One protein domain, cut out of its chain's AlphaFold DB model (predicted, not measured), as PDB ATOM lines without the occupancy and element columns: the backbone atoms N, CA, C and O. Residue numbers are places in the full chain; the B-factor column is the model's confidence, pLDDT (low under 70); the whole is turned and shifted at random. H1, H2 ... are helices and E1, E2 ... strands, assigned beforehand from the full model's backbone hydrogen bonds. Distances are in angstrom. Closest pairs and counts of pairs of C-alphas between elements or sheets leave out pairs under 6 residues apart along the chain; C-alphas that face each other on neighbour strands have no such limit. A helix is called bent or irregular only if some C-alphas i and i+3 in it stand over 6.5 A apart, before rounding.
ATOM      1  N   ARG A   3     126.235  95.707  84.164       67.44
ATOM      2  CA  ARG A   3     125.902  94.423  84.790       67.44
ATOM      3  C   ARG A   3     126.476  94.417  86.200       67.44
ATOM      4  O   ARG A   3     127.681  94.595  86.350       67.44
ATOM      5  N   LEU A   4     125.616  94.227  87.193       72.88
ATOM      6  CA  LEU A   4     126.033  94.026  88.577       72.88
ATOM      7  C   LEU A   4     126.528  92.593  88.788       72.88
ATOM      8  O   LEU A   4     126.121  91.676  88.069       72.88
ATOM      9  N   GLU A   5     127.344  92.403  89.824       77.44
ATOM     10  CA  GLU A   5     127.740  91.079  90.320       77.44
ATOM     11  C   GLU A   5     126.520  90.220  90.652       77.44
ATOM     12  O   GLU A   5     126.550  89.031  90.401       77.44
ATOM     13  N   SER A   6     125.393  90.826  91.049       79.62
ATOM     14  CA  SER A   6     124.090  90.171  91.249       79.62
ATOM     15  C   SER A   6     123.451  89.563  89.989       79.62
ATOM     16  O   SER A   6     122.384  88.947  90.043       79.62
ATOM     17  N   GLY A   7     124.045  89.801  88.819       86.56
ATOM     18  CA  GLY A   7     123.537  89.338  87.535       86.56
ATOM     19  C   GLY A   7     122.385  90.169  86.967       86.56
ATOM     20  O   GLY A   7     121.869  89.822  85.904       86.56
ATOM     21  N   TYR A   8     122.002  91.277  87.608       89.75
ATOM     22  CA  TYR A   8     121.017  92.219  87.074       89.75
ATOM     23  C   TYR A   8     121.663  93.272  86.179       89.75
ATOM     24  O   TYR A   8     122.757  93.779  86.446       89.75
ATOM     25  N   ASN A   9     120.938  93.647  85.132       91.81
ATOM     26  CA  ASN A   9     121.177  94.904  84.449       91.81
ATOM     27  C   ASN A   9     120.582  96.063  85.254       91.81
ATOM     28  O   ASN A   9     119.536  95.906  85.883       91.81
ATOM     29  N   ILE A  10     121.208  97.237  85.173       92.19
ATOM     30  CA  ILE A  10     120.749  98.447  85.874       92.19
ATOM     31  C   ILE A  10     120.525  99.640  84.941       92.19
ATOM     32  O   ILE A  10     121.138  99.747  83.869       92.19
ATOM     33  N   LYS A  11     119.652 100.554  85.375       92.81
ATOM     34  CA  LYS A  11     119.347 101.846  84.738       92.81
ATOM     35  C   LYS A  11     119.184 102.947  85.798       92.81
ATOM     36  O   LYS A  11     119.196 102.652  86.987       92.81
ATOM     37  N   ASN A  12     119.060 104.201  85.352       91.56
ATOM     38  CA  ASN A  12     118.833 105.380  86.204       91.56
ATOM     39  C   ASN A  12     119.813 105.463  87.386       91.56
ATOM     40  O   ASN A  12     119.424 105.489  88.546       91.56
ATOM     41  N   ILE A  13     121.108 105.430  87.058       93.31
ATOM     42  CA  ILE A  13     122.189 105.447  88.044       93.31
ATOM     43  C   ILE A  13     122.432 106.885  88.493       93.31
ATOM     44  O   ILE A  13     122.765 107.740  87.670       93.31
ATOM     45  N   GLU A  14     122.341 107.125  89.794       93.00
ATOM     46  CA  GLU A  14     122.595 108.420  90.418       93.00
ATOM     47  C   GLU A  14     123.595 108.272  91.567       93.00
ATOM     48  O   GLU A  14     123.571 107.294  92.315       93.00
ATOM     49  N   LEU A  15     124.509 109.237  91.704       95.50
ATOM     50  CA  LEU A  15     125.439 109.278  92.833       95.50
ATOM     51  C   LEU A  15     124.679 109.720  94.089       95.50
ATOM     52  O   LEU A  15     124.179 110.843  94.144       95.50
ATOM     53  N   LEU A  16     124.634 108.858  95.103       94.69
ATOM     54  CA  LEU A  16     124.008 109.148  96.392       94.69
ATOM     55  C   LEU A  16     124.939 109.965  97.286       94.69
ATOM     56  O   LEU A  16     124.539 110.990  97.841       94.69
ATOM     57  N   THR A  17     126.174 109.486  97.439       95.12
ATOM     58  CA  THR A  17     127.190 110.101  98.292       95.12
ATOM     59  C   THR A  17     128.590 109.581  97.955       95.12
ATOM     60  O   THR A  17     128.752 108.555  97.290       95.12
ATOM     61  N   ILE A  18     129.608 110.296  98.427       95.75
ATOM     62  CA  ILE A  18     130.995 109.835  98.460       95.75
ATOM     63  C   ILE A  18     131.363 109.675  99.935       95.75
ATOM     64  O   ILE A  18     131.257 110.627 100.704       95.75
ATOM     65  N   ARG A  19     131.776 108.469 100.328       92.38
ATOM     66  CA  ARG A  19     132.277 108.154 101.670       92.38
ATOM     67  C   ARG A  19     133.795 108.256 101.653       92.38
ATOM     68  O   ARG A  19     134.459 107.359 101.142       92.38
ATOM     69  N   ASP A  20     134.328 109.351 102.178       92.62
ATOM     70  CA  ASP A  20     135.765 109.656 102.210       92.62
ATOM     71  C   ASP A  20     136.307 109.928 103.624       92.62
ATOM     72  O   ASP A  20     137.490 110.246 103.779       92.62
ATOM     73  N   ASN A  21     135.465 109.770 104.654       89.75
ATOM     74  CA  ASN A  21     135.871 109.895 106.050       89.75
ATOM     75  C   ASN A  21     137.019 108.903 106.343       89.75
ATOM     76  O   ASN A  21     136.849 107.709 106.107       89.75
ATOM     77  N   PRO A  22     138.187 109.351 106.837       87.81
ATOM     78  CA  PRO A  22     139.271 108.440 107.199       87.81
ATOM     79  C   PRO A  22     138.927 107.542 108.398       87.81
ATOM     80  O   PRO A  22     139.509 106.469 108.521       87.81
ATOM     81  N   ASP A  23     137.971 107.943 109.239       86.56
ATOM     82  CA  ASP A  23     137.563 107.217 110.445       86.56
ATOM     83  C   ASP A  23     136.345 106.309 110.179       86.56
ATOM     84  O   ASP A  23     135.334 106.376 110.882       86.56
ATOM     85  N   ARG A  24     136.408 105.479 109.126       84.94
ATOM     86  CA  ARG A  24     135.333 104.521 108.803       84.94
ATOM     87  C   ARG A  24     135.347 103.322 109.757       84.94
ATOM     88  O   ARG A  24     136.419 102.814 110.096       84.94
ATOM     89  N   PRO A  25     134.171 102.858 110.209       79.75
ATOM     90  CA  PRO A  25     134.089 101.762 111.159       79.75
ATOM     91  C   PRO A  25     134.629 100.466 110.543       79.75
ATOM     92  O   PRO A  25     134.362 100.149 109.388       79.75
ATOM     93  N   HIS A  26     135.352  99.691 111.356       75.88
ATOM     94  CA  HIS A  26     135.818  98.337 111.027       75.88
ATOM     95  C   HIS A  26     136.809  98.216 109.855       75.88
ATOM     96  O   HIS A  26     136.972  97.123 109.319       75.88
ATOM     97  N   GLU A  27     137.523  99.291 109.516       78.44
ATOM     98  CA  GLU A  27     138.546  99.296 108.465       78.44
ATOM     99  C   GLU A  27     139.967  99.487 109.020       78.44
ATOM    100  O   GLU A  27     140.186 100.224 109.982       78.44
ATOM    101  N   ASP A  28     140.950  98.817 108.407       81.56
ATOM    102  CA  ASP A  28     142.380  98.939 108.749       81.56
ATOM    103  C   ASP A  28     143.137  99.914 107.825       81.56
ATOM    104  O   ASP A  28     144.334 100.167 108.007       81.56
ATOM    105  N   ARG A  29     142.437 100.465 106.824       85.81
ATOM    106  CA  ARG A  29     142.959 101.340 105.767       85.81
ATOM    107  C   ARG A  29     141.990 102.470 105.451       85.81
ATOM    108  O   ARG A  29     140.798 102.398 105.722       85.81
ATOM    109  N   GLN A  30     142.511 103.498 104.786       86.94
ATOM    110  CA  GLN A  30     141.672 104.542 104.217       86.94
ATOM    111  C   GLN A  30     141.016 104.051 102.921       86.94
ATOM    112  O   GLN A  30     141.686 103.932 101.893       86.94
ATOM    113  N   ASN A  31     139.703 103.826 102.976       89.75
ATOM    114  CA  ASN A  31     138.882 103.443 101.829       89.75
ATOM    115  C   ASN A  31     137.921 104.571 101.447       89.75
ATOM    116  O   ASN A  31     137.193 105.093 102.290       89.75
ATOM    117  N   ILE A  32     137.889 104.903 100.154       92.00
ATOM    118  CA  ILE A  32     136.941 105.863  99.580       92.00
ATOM    119  C   ILE A  32     135.913 105.090  98.756       92.00
ATOM    120  O   ILE A  32     136.288 104.380  97.823       92.00
ATOM    121  N   SER A  33     134.627 105.253  99.070       93.19
ATOM    122  CA  SER A  33     133.528 104.593  98.351       93.19
ATOM    123  C   SER A  33     132.638 105.615  97.650       93.19
ATOM    124  O   SER A  33     132.194 106.591  98.252       93.19
ATOM    125  N   PHE A  34     132.346 105.376  96.372       96.19
ATOM    126  CA  PHE A  34     131.325 106.107  95.624       96.19
ATOM    127  C   PHE A  34     130.045 105.285  95.665       96.19
ATOM    128  O   PHE A  34     129.995 104.194  95.096       96.19
ATOM    129  N   VAL A  35     129.032 105.789  96.361       95.38
ATOM    130  CA  VAL A  35     127.784 105.063  96.591       95.38
ATOM    131  C   VAL A  35     126.752 105.543  95.586       95.38
ATOM    132  O   VAL A  35     126.461 106.739  95.504       95.38
ATOM    133  N   PHE A  36     126.198 104.613  94.816       94.38
ATOM    134  CA  PHE A  36     125.211 104.898  93.782       94.38
ATOM    135  C   PHE A  36     123.876 104.250  94.114       94.38
ATOM    136  O   PHE A  36     123.820 103.176  94.709       94.38
ATOM    137  N   VAL A  37     122.807 104.883  93.654       94.19
ATOM    138  CA  VAL A  37     121.468 104.306  93.621       94.19
ATOM    139  C   VAL A  37     121.113 104.054  92.164       94.19
ATOM    140  O   VAL A  37     121.480 104.829  91.282       94.19
ATOM    141  N   CYS A  38     120.438 102.942  91.896       92.56
ATOM    142  CA  CYS A  38     119.991 102.592  90.558       92.56
ATOM    143  C   CYS A  38     118.721 101.745  90.605       92.56
ATOM    144  O   CYS A  38     118.410 101.114  91.613       92.56
ATOM    145  N   GLU A  39     118.018 101.698  89.481       92.31
ATOM    146  CA  GLU A  39     116.931 100.754  89.252       92.31
ATOM    147  C   GLU A  39     117.492  99.444  88.696       92.31
ATOM    148  O   GLU A  39     118.137  99.426  87.638       92.31
ATOM    149  N   ALA A  40     117.176  98.334  89.362       91.75
ATOM    150  CA  ALA A  40     117.357  97.015  88.779       91.75
ATOM    151  C   ALA A  40     116.332  96.790  87.658       91.75
ATOM    152  O   ALA A  40     115.140  97.050  87.808       91.75
ATOM    153  N   ALA A  41     116.815  96.318  86.513       90.12
ATOM    154  CA  ALA A  41     115.999  95.944  85.370       90.12
ATOM    155  C   ALA A  41     115.865  94.411  85.315       90.12
ATOM    156  O   ALA A  41     115.423  93.772  86.264       90.12
ATOM    157  N   GLU A  42     116.242  93.798  84.198       90.88
ATOM    158  CA  GLU A  42     116.203  92.347  84.011       90.88
ATOM    159  C   GLU A  42     117.405  91.635  84.652       90.88
ATOM    160  O   GLU A  42     118.544  92.107  84.570       90.88
ATOM    161  N   LYS A  43     117.156  90.459  85.250       88.75
ATOM    162  CA  LYS A  43     118.209  89.515  85.650       88.75
ATOM    163  C   LYS A  43     118.696  88.774  84.406       88.75
ATOM    164  O   LYS A  43     117.920  88.075  83.761       88.75
ATOM    165  N   VAL A  44     119.971  88.928  84.071       87.25
ATOM    166  CA  VAL A  44     120.597  88.363  82.862       87.25
ATOM    167  C   VAL A  44     121.724  87.376  83.156       87.25
ATOM    168  O   VAL A  44     122.323  86.828  82.233       87.25
ATOM    169  N   GLY A  45     122.021  87.125  84.427       82.19
ATOM    170  CA  GLY A  45     122.967  86.096  84.839       82.19
ATOM    171  C   GLY A  45     122.813  85.742  86.309       82.19
ATOM    172  O   GLY A  45     122.004  86.340  87.013       82.19
ATOM    173  N   GLU A  46     123.606  84.777  86.755       79.31
ATOM    174  CA  GLU A  46     123.738  84.463  88.176       79.31
ATOM    175  C   GLU A  46     124.787  85.344  88.841       79.31
ATOM    176  O   GLU A  46     125.618  85.961  88.155       79.31
ATOM    177  N   GLU A  64     118.905  94.621 110.372       91.94
ATOM    178  CA  GLU A  64     119.428  95.405 111.490       91.94
ATOM    179  C   GLU A  64     120.895  95.799 111.241       91.94
ATOM    180  O   GLU A  64     121.617  95.147 110.482       91.94
ATOM    181  N   ASP A  65     121.370  96.841 111.927       89.12
ATOM    182  CA  ASP A  65     122.741  97.357 111.774       89.12
ATOM    183  C   ASP A  65     123.804  96.268 112.007       89.12
ATOM    184  O   ASP A  65     124.691  96.058 111.191       89.12
ATOM    185  N   SER A  66     123.621  95.443 113.045       90.19
ATOM    186  CA  SER A  66     124.514  94.308 113.347       90.19
ATOM    187  C   SER A  66     124.597  93.227 112.255       90.19
ATOM    188  O   SER A  66     125.471  92.364 112.315       90.19
ATOM    189  N   GLN A  67     123.674  93.241 111.291       90.12
ATOM    190  CA  GLN A  67     123.622  92.321 110.153       90.12
ATOM    191  C   GLN A  67     124.079  92.990 108.850       90.12
ATOM    192  O   GLN A  67     124.097  92.345 107.803       90.12
ATOM    193  N   THR A  68     124.437  94.271 108.908       90.44
ATOM    194  CA  THR A  68     124.876  95.071 107.773       90.44
ATOM    195  C   THR A  68     126.385  95.280 107.871       90.44
ATOM    196  O   THR A  68     126.918  95.575 108.935       90.44
ATOM    197  N   ALA A  69     127.105  95.074 106.770       88.44
ATOM    198  CA  ALA A  69     128.556  95.231 106.757       88.44
ATOM    199  C   ALA A  69     128.969  96.711 106.687       88.44
ATOM    200  O   ALA A  69     128.289  97.522 106.053       88.44
ATOM    201  N   PHE A  70     130.131  97.022 107.269       87.50
ATOM    202  CA  PHE A  70     130.766  98.344 107.224       87.50
ATOM    203  C   PHE A  70     129.818  99.467 107.679       87.50
ATOM    204  O   PHE A  70     129.187  99.365 108.725       87.50
ATOM    205  N   ASP A  71     129.734 100.539 106.898       88.25
ATOM    206  CA  ASP A  71     128.858 101.693 107.076       88.25
ATOM    207  C   ASP A  71     127.669 101.683 106.095       88.25
ATOM    208  O   ASP A  71     126.996 102.698 105.922       88.25
ATOM    209  N   HIS A  72     127.349 100.535 105.478       92.00
ATOM    210  CA  HIS A  72     126.262 100.453 104.490       92.00
ATOM    211  C   HIS A  72     124.890 100.789 105.098       92.00
ATOM    212  O   HIS A  72     123.985 101.237 104.392       92.00
ATOM    213  N   LYS A  73     124.720 100.611 106.414       92.56
ATOM    214  CA  LYS A  73     123.498 101.013 107.116       92.56
ATOM    215  C   LYS A  73     123.260 102.521 107.013       92.56
ATOM    216  O   LYS A  73     122.138 102.946 106.742       92.56
ATOM    217  N   GLU A  74     124.319 103.318 107.136       92.44
ATOM    218  CA  GLU A  74     124.236 104.770 106.998       92.44
ATOM    219  C   GLU A  74     123.855 105.188 105.571       92.44
ATOM    220  O   GLU A  74     123.178 106.197 105.383       92.44
ATOM    221  N   ASP A  75     124.274 104.430 104.554       93.31
ATOM    222  CA  ASP A  75     123.885 104.682 103.161       93.31
ATOM    223  C   ASP A  75     122.395 104.405 102.927       93.31
ATOM    224  O   ASP A  75     121.713 105.188 102.262       93.31
ATOM    225  N   LEU A  76     121.867 103.326 103.516       93.00
ATOM    226  CA  LEU A  76     120.441 102.990 103.459       93.00
ATOM    227  C   LEU A  76     119.578 104.044 104.164       93.00
ATOM    228  O   LEU A  76     118.506 104.401 103.668       93.00
ATOM    229  N   ASP A  77     120.040 104.557 105.303       92.06
ATOM    230  CA  ASP A  77     119.339 105.611 106.036       92.06
ATOM    231  C   ASP A  77     119.384 106.940 105.264       92.06
ATOM    232  O   ASP A  77     118.343 107.576 105.085       92.06
ATOM    233  N   LEU A  78     120.531 107.296 104.673       93.19
ATOM    234  CA  LEU A  78     120.655 108.463 103.792       93.19
ATOM    235  C   LEU A  78     119.729 108.375 102.569       93.19
ATOM    236  O   LEU A  78     119.121 109.372 102.169       93.19
ATOM    237  N   PHE A  79     119.612 107.190 101.966       92.94
ATOM    238  CA  PHE A  79     118.685 106.947 100.863       92.94
ATOM    239  C   PHE A  79     117.228 107.208 101.281       92.94
ATOM    240  O   PHE A  79     116.500 107.902 100.566       92.94
ATOM    241  N   LYS A  80     116.820 106.722 102.463       89.81
ATOM    242  CA  LYS A  80     115.475 106.954 103.017       89.81
ATOM    243  C   LYS A  80     115.221 108.431 103.302       89.81
ATOM    244  O   LYS A  80     114.178 108.948 102.920       89.81
ATOM    245  N   GLU A  81     116.170 109.121 103.929       90.12
ATOM    246  CA  GLU A  81     116.048 110.548 104.256       90.12
ATOM    247  C   GLU A  81     115.891 111.427 103.019       90.12
ATOM    248  O   GLU A  81     115.133 112.400 103.024       90.12
ATOM    249  N   LYS A  82     116.596 111.089 101.937       85.75
ATOM    250  CA  LYS A  82     116.512 111.835 100.682       85.75
ATOM    251  C   LYS A  82     115.179 111.644  99.952       85.75
ATOM    252  O   LYS A  82     114.998 112.290  98.921       85.75
ATOM    253  N   ASN A  83     114.250 110.836 100.486       68.88
ATOM    254  CA  ASN A  83     112.957 110.519  99.880       68.88
ATOM    255  C   ASN A  83     113.119 110.241  98.383       68.88
ATOM    256  O   ASN A  83     112.449 110.855  97.547       68.88
TER     257      ASN A  83
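AT A GLANCE: This is residues 3 to 46 and 64 to 83 of the 87 residues of an uncharacterized protein of Candidatus Pacebacteria bacterium CG10_big_fil_rev_8_21_14_0_10_42_12 (UniProt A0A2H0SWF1). A long two-stranded hairpin, E1 and E2, is strongly bent along its length, and one short helix, H1, lies over one face of it, close to Leu 16 and Val 35. The 13-residue loop of residues 20 to 32 joins the two strands at one end of the hairpin. The 64 printed residues include two named strands and then one named helix, in the order E1, E2, H1; the sheet, order E1 - E2, is antiparallel, and the class is mixed, helices and strands. The whole is loose, with a radius of gyration of the C-alphas of 13.7 A and spans of 37 by 28 by 23 A.

HOW THE PARTS SIT: E1, residues 8 to 19, bends by 87 degrees at residue 12. Its antiparallel neighbour E2, residues 33 to 43, bends by 70 degrees at residue 39. They form a hairpin, with 165 degrees between their directions. N 11 and O 39 are within hydrogen-bond range at 2.9 A, as are N 19 and O 33 at 2.8 A. H1, residues 72 to 81, has its closest C-alpha pair with E1 at Leu 16 and Phe 79, 7.3 A apart. Its closest pair with E2 is the C-alphas of Val 35 and Asp 75, 7.6 A apart. In H1 every O i to N i+4 pair is within hydrogen-bond range.

IN THESE COORDINATES: E1 measures 24.4 A from C-alpha 8 at (121.017, 92.219, 87.074) to C-alpha 19. E2 measures 25.0 A from C-alpha 33 at (133.528, 104.593, 98.351) to C-alpha 43. H1 measures 14.4 A and ends with C-alpha 81 at (116.048, 110.548, 104.256).

THE WHOLE: The two C-alphas farthest apart, those of Asp 23 and Val 44, are 37.5 A apart. The link from E1 to E2 is long. Residues 47 to 63 are cut out, and C-alphas 46 and 64 are 26.1 A apart across the cut. The mean pLDDT of the printed part is 88.7, with residues 3 and 83 under 70.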